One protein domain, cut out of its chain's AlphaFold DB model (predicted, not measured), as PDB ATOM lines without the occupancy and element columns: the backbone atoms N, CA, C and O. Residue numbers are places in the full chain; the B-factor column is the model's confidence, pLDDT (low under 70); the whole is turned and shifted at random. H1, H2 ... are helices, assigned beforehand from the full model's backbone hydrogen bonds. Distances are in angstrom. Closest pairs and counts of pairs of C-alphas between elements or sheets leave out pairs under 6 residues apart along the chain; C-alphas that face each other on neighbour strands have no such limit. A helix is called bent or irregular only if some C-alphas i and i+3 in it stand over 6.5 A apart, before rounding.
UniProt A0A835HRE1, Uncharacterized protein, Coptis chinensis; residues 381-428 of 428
ATOM      1  N   ARG A 381      22.197  80.447  21.844       71.38
ATOM      2  CA  ARG A 381      23.248  80.815  22.812       71.38
ATOM      3  C   ARG A 381      22.670  81.504  24.047       71.38
ATOM      4  O   ARG A 381      22.975  81.092  25.164       71.38
ATOM      5  N   SER A 382      21.786  82.484  23.857       72.75
ATOM      6  CA  SER A 382      21.147  83.223  24.956       72.75
ATOM      7  C   SER A 382      20.306  82.308  25.854       72.75
ATOM      8  O   SER A 382      20.400  82.366  27.082       72.75
ATOM      9  N   CYS A 383      19.540  81.390  25.257       72.56
ATOM     10  CA  CYS A 383      18.792  80.369  25.992       72.56
ATOM     11  C   CYS A 383      19.708  79.394  26.749       72.56
ATOM     12  O   CYS A 383      19.409  79.065  27.898       72.56
ATOM     13  N   LEU A 384      20.828  78.957  26.160       74.44
ATOM     14  CA  LEU A 384      21.792  78.094  26.849       74.44
ATOM     15  C   LEU A 384      22.405  78.779  28.075       74.44
ATOM     16  O   LEU A 384      22.430  78.162  29.139       74.44
ATOM     17  N   VAL A 385      22.838  80.040  27.967       81.00
ATOM     18  CA  VAL A 385      23.381  80.803  29.109       81.00
ATOM     19  C   VAL A 385      22.358  80.874  30.247       81.00
ATOM     20  O   VAL A 385      22.681  80.536  31.385       81.00
ATOM     21  N   LEU A 386      21.098  81.211  29.947       79.69
ATOM     22  CA  LEU A 386      20.028  81.247  30.953       79.69
ATOM     23  C   LEU A 386      19.768  79.877  31.603       79.69
ATOM     24  O   LEU A 386      19.552  79.808  32.816       79.69
ATOM     25  N   ILE A 387      19.814  78.785  30.831       79.62
ATOM     26  CA  ILE A 387      19.636  77.418  31.346       79.62
ATOM     27  C   ILE A 387      20.802  77.014  32.258       79.62
ATOM     28  O   ILE A 387      20.551  76.514  33.356       79.62
ATOM     29  N   TYR A 388      22.055  77.257  31.855       81.38
ATOM     30  CA  TYR A 388      23.231  76.934  32.672       81.38
ATOM     31  C   TYR A 388      23.275  77.756  33.963       81.38
ATOM     32  O   TYR A 388      23.443  77.179  35.040       81.38
ATOM     33  N   THR A 389      23.030  79.066  33.895       82.69
ATOM     34  CA  THR A 389      22.980  79.928  35.086       82.69
ATOM     35  C   THR A 389      21.844  79.517  36.028       82.69
ATOM     36  O   THR A 389      22.051  79.448  37.240       82.69
ATOM     37  N   HIS A 390      20.666  79.142  35.511       83.31
ATOM     38  CA  HIS A 390      19.582  78.621  36.353       83.31
ATOM     39  C   HIS A 390      19.915  77.251  36.972       83.31
ATOM     40  O   HIS A 390      19.636  77.033  38.150       83.31
ATOM     41  N   ALA A 391      20.544  76.343  36.218       80.62
ATOM     42  CA  ALA A 391      20.970  75.038  36.721       80.62
ATOM     43  C   ALA A 391      22.030  75.168  37.830       80.62
ATOM     44  O   ALA A 391      21.899  74.521  38.871       80.62
ATOM     45  N   MET A 392      23.018  76.057  37.658       83.88
ATOM     46  CA  MET A 392      23.979  76.393  38.712       83.88
ATOM     47  C   MET A 392      23.273  76.957  39.947       83.88
ATOM     48  O   MET A 392      23.479  76.436  41.037       83.88
ATOM     49  N   LEU A 393      22.395  77.956  39.795       83.19
ATOM     50  CA  LEU A 393      21.658  78.549  40.919       83.19
ATOM     51  C   LEU A 393      20.838  77.510  41.701       83.19
ATOM     52  O   LEU A 393      20.859  77.518  42.931       83.19
ATOM     53  N   VAL A 394      20.157  76.587  41.014       84.88
ATOM     54  CA  VAL A 394      19.394  75.502  41.659       84.88
ATOM     55  C   VAL A 394      20.315  74.512  42.378       84.88
ATOM     56  O   VAL A 394      19.993  74.088  43.490       84.88
ATOM     57  N   HIS A 395      21.457  74.149  41.788       82.19
ATOM     58  CA  HIS A 395      22.388  73.202  42.403       82.19
ATOM     59  C   HIS A 395      23.100  73.806  43.624       82.19
ATOM     60  O   HIS A 395      23.181  73.156  44.666       82.19
ATOM     61  N   LEU A 396      23.522  75.071  43.529       79.69
ATOM     62  CA  LEU A 396      24.113  75.847  44.620       79.69
ATOM     63  C   LEU A 396      23.120  76.029  45.779       79.69
ATOM     64  O   LEU A 396      23.470  75.763  46.923       79.69
ATOM     65  N   ALA A 397      21.858  76.365  45.489       80.00
ATOM     66  CA  ALA A 397      20.796  76.480  46.497       80.00
ATOM     67  C   ALA A 397      20.354  75.137  47.121       80.00
ATOM     68  O   ALA A 397      19.561  75.135  48.063       80.00
ATOM     69  N   SER A 398      20.832  74.003  46.596       80.69
ATOM     70  CA  SER A 398      20.539  72.656  47.115       80.69
ATOM     71  C   SER A 398      21.680  72.061  47.951       80.69
ATOM     72  O   SER A 398      21.485  71.022  48.580       80.69
ATOM     73  N   SER A 399      22.858  72.691  47.956       82.62
ATOM     74  CA  SER A 399      24.058  72.196  48.637       82.62
ATOM     75  C   SER A 399      24.277  72.918  49.971       82.62
ATOM     76  O   SER A 399      24.225  74.148  50.000       82.62
ATOM     77  N   PRO A 400      24.578  72.209  51.077       80.75
ATOM     78  CA  PRO A 400      24.892  72.820  52.368       80.75
ATOM     79  C   PRO A 400      26.341  73.342  52.397       80.75
ATOM     80  O   PRO A 400      27.173  72.863  53.164       80.75
ATOM     81  N   MET A 401      26.650  74.306  51.528       78.56
ATOM     82  CA  MET A 401      27.879  75.101  51.592       78.56
ATOM     83  C   MET A 401      27.622  76.402  52.351       78.56
ATOM     84  O   MET A 401      26.546  76.993  52.242       78.56
ATOM     85  N   GLU A 402      28.625  76.873  53.087       83.81
ATOM     86  CA  GLU A 402      28.551  78.166  53.762       83.81
ATOM     87  C   GLU A 402      28.566  79.311  52.738       83.81
ATOM     88  O   GLU A 402      29.297  79.290  51.742       83.81
ATOM     89  N   LEU A 403      27.721  80.319  52.978       76.50
ATOM     90  CA  LEU A 403      27.430  81.390  52.019       76.50
ATOM     91  C   LEU A 403      28.690  82.177  51.611       76.50
ATOM     92  O   LEU A 403      28.802  82.624  50.471       76.50
ATOM     93  N   GLU A 404      29.653  82.295  52.527       82.44
ATOM     94  CA  GLU A 404      30.925  82.998  52.330       82.44
ATOM     95  C   GLU A 404      31.817  82.332  51.271       82.44
ATOM     96  O   GLU A 404      32.442  83.027  50.472       82.44
ATOM     97  N   THR A 405      31.826  80.995  51.185       83.81
ATOM     98  CA  THR A 405      32.573  80.260  50.145       83.81
ATOM     99  C   THR A 405      31.916  80.389  48.767       83.81
ATOM    100  O   THR A 405      32.570  80.252  47.735       83.81
ATOM    101  N   LEU A 406      30.604  80.629  48.746       81.12
ATOM    102  CA  LEU A 406      29.760  80.542  47.555       81.12
ATOM    103  C   LEU A 406      29.570  81.912  46.873       81.12
ATOM    104  O   LEU A 406      29.499  81.995  45.644       81.12
ATOM    105  N   MET A 407      29.573  82.996  47.656       82.81
ATOM    106  CA  MET A 407      29.479  84.385  47.187       82.81
ATOM    107  C   MET A 407      30.491  84.776  46.089       82.81
ATOM    108  O   MET A 407      30.056  85.365  45.096       82.81
ATOM    109  N   PRO A 408      31.800  84.450  46.181       86.75
ATOM    110  CA  PRO A 408      32.769  84.789  45.133       86.75
ATOM    111  C   PRO A 408      32.471  84.100  43.796       86.75
ATOM    112  O   PRO A 408      32.627  84.705  42.738       86.75
ATOM    113  N   VAL A 409      31.992  82.852  43.838       81.25
ATOM    114  CA  VAL A 409      31.627  82.083  42.637       81.25
ATOM    115  C   VAL A 409      30.366  82.662  41.993       81.25
ATOM    116  O   VAL A 409      30.325  82.818  40.775       81.25
ATOM    117  N   LEU A 410      29.363  83.044  42.793       80.75
ATOM    118  CA  LEU A 410      28.169  83.733  42.290       80.75
ATOM    119  C   LEU A 410      28.504  85.083  41.651       80.75
ATOM    120  O   LEU A 410      28.015  85.357  40.556       80.75
ATOM    121  N   LEU A 411      29.345  85.898  42.295       84.81
ATOM    122  CA  LEU A 411      29.806  87.169  41.733       84.81
ATOM    123  C   LEU A 411      30.524  86.958  40.398       84.81
ATOM    124  O   LEU A 411      30.155  87.595  39.420       84.81
ATOM    125  N   TRP A 412      31.469  86.016  40.325       85.69
ATOM    126  CA  TRP A 412      32.202  85.729  39.092       85.69
ATOM    127  C   TRP A 412      31.290  85.219  37.962       85.69
ATOM    128  O   TRP A 412      31.413  85.672  36.823       85.69
ATOM    129  N   VAL A 413      30.332  84.329  38.254       81.69
ATOM    130  CA  VAL A 413      29.350  83.853  37.257       81.69
ATOM    131  C   VAL A 413      28.448  84.994  36.779       81.69
ATOM    132  O   VAL A 413      28.194  85.101  35.577       81.69
ATOM    133  N   LEU A 414      27.984  85.863  37.683       82.12
ATOM    134  CA  LEU A 414      27.171  87.030  37.332       82.12
ATOM    135  C   LEU A 414      27.964  88.049  36.508       82.12
ATOM    136  O   LEU A 414      27.461  88.505  35.489       82.12
ATOM    137  N   GLU A 415      29.199  88.362  36.895       85.56
ATOM    138  CA  GLU A 415      30.072  89.309  36.193       85.56
ATOM    139  C   GLU A 415      30.397  88.828  34.772       85.56
ATOM    140  O   GLU A 415      30.240  89.588  33.819       85.56
ATOM    141  N   ASN A 416      30.746  87.549  34.593       79.31
ATOM    142  CA  ASN A 416      30.987  86.986  33.259       79.31
ATOM    143  C   ASN A 416      29.697  86.881  32.428       79.31
ATOM    144  O   ASN A 416      29.735  87.126  31.224       79.31
ATOM    145  N   SER A 417      28.546  86.588  33.049       79.31
ATOM    146  CA  SER A 417      27.246  86.596  32.355       79.31
ATOM    147  C   SER A 417      26.860  88.004  31.891       79.31
ATOM    148  O   SER A 417      26.453  88.188  30.747       79.31
ATOM    149  N   LEU A 418      27.017  89.008  32.760       78.56
ATOM    150  CA  LEU A 418      26.745  90.414  32.454       78.56
ATOM    151  C   LEU A 418      27.716  90.957  31.407       78.56
ATOM    152  O   LEU A 418      27.287  91.689  30.522       78.56
ATOM    153  N   ARG A 419      28.992  90.560  31.457       77.06
ATOM    154  CA  ARG A 419      29.987  90.922  30.446       77.06
ATOM    155  C   ARG A 419      29.684  90.293  29.088       77.06
ATOM    156  O   ARG A 419      29.727  90.997  28.093       77.06
ATOM    157  N   TYR A 420      29.299  89.016  29.041       75.25
ATOM    158  CA  TYR A 420      28.859  88.378  27.795       75.25
ATOM    159  C   TYR A 420      27.628  89.086  27.197       75.25
ATOM    160  O   TYR A 420      27.573  89.316  25.994       75.25
ATOM    161  N   VAL A 421      26.662  89.480  28.036       70.88
ATOM    162  CA  VAL A 421      25.484  90.258  27.609       70.88
ATOM    163  C   VAL A 421      25.868  91.671  27.147       70.88
ATOM    164  O   VAL A 421      25.360  92.128  26.130       70.88
ATOM    165  N   HIS A 422      26.781  92.351  27.844       75.88
ATOM    166  CA  HIS A 422      27.302  93.663  27.452       75.88
ATOM    167  C   HIS A 422      28.032  93.604  26.104       75.88
ATOM    168  O   HIS A 422      27.718  94.373  25.203       75.88
ATOM    169  N   ASP A 423      28.962  92.665  25.945       69.62
ATOM    170  CA  ASP A 423      29.774  92.537  24.736       69.62
ATOM    171  C   ASP A 423      28.911  92.080  23.536       69.62
ATOM    172  O   ASP A 423      29.185  92.466  22.401       69.62
ATOM    173  N   PHE A 424      27.803  91.362  23.782       60.72
ATOM    174  CA  PHE A 424      26.737  91.120  22.798       60.72
ATOM    175  C   PHE A 424      25.981  92.409  22.415       60.72
ATOM    176  O   PHE A 424      25.798  92.665  21.229       60.72
ATOM    177  N   PHE A 425      25.597  93.250  23.384       50.62
ATOM    178  CA  PHE A 425      24.940  94.547  23.133       50.62
ATOM    179  C   PHE A 425      25.854  95.619  22.508       50.62
ATOM    180  O   PHE A 425      25.342  96.608  21.997       50.62
ATOM    181  N   VAL A 426      27.180  95.454  22.552       68.00
ATOM    182  CA  VAL A 426      28.156  96.348  21.890       68.00
ATOM    183  C   VAL A 426      28.489  95.883  20.463       68.00
ATOM    184  O   VAL A 426      29.026  96.655  19.670       68.00
ATOM    185  N   ALA A 427      28.155  94.638  20.115       58.78
ATOM    186  CA  ALA A 427      28.331  94.075  18.775       58.78
ATOM    187  C   ALA A 427      27.092  94.231  17.862       58.78
ATOM    188  O   ALA A 427      27.121  93.731  16.735       58.78
ATOM    189  N   TYR A 428      26.030  94.887  18.347       40.38
ATOM    190  CA  TYR A 428      24.703  95.001  17.724       40.38
ATOM    191  C   TYR A 428      24.268  96.466  17.559       40.38
ATOM    192  O   TYR A 428      23.540  96.736  16.578       40.38
TER     193      TYR A 428
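Overview. This is residues 381 to 428 of the 428 residues of an uncharacterized protein of Coptis chinensis (UniProt A0A835HRE1). Two helices of unequal length run side by side in opposite ways as a long, narrow helical hairpin, loosely closed, with the link between them making the turn at one end. H1 comes first and the longer H2 folds back along it, their lines only 7 degrees from parallel. The printed part has 48 residues, with two named helices, H1 then H2, and no named strand; its class is all helix. The whole is loose, with a radius of gyration of the C-alphas of 12.6 A, and the outline is a rod spanning 41 by 19 by 7 A.

Arrangement. H1, residues 381 to 396, and H2, residues 403 to 426, form a helical hairpin. They only just touch, with 3 pairs of C-alphas within 8 A, and H2 does so with residues 406 to 417 alone. The closest C-alphas are those of Val 385 and Ser 417, 7.7 A apart. The helices run opposite ways at a shallow tilt of 7 degrees, centre to centre 12.0 A. In H1 every O i to N i+4 pair is within hydrogen-bond range; in H2 18 of 20 are.

Along the chain. H1 begins at C-alpha 381, (23.248, 80.815, 22.812), and is 22.4 A long from first to last C-alpha. H2 begins at C-alpha 403, (27.430, 81.390, 52.019), and ends at C-alpha 426, (28.156, 96.348, 21.890), 33.6 A away. H2 is irregular, but only just: C-alphas 405 and 408 are 6.8 A apart.

Size, cuts and confidence. The two C-alphas farthest apart are those of Pro 400 and Tyr 428, at 41.1 A. The link from H1 to H2 is short, with 6 residues. Residues 398 to 405, of which 403 to 405 belong to H2, stand free. The printed part has no cut and ends at Tyr 428, the chain's last residue. The mean pLDDT of the printed part is 77.5, and residues 423 to 428 are under 70.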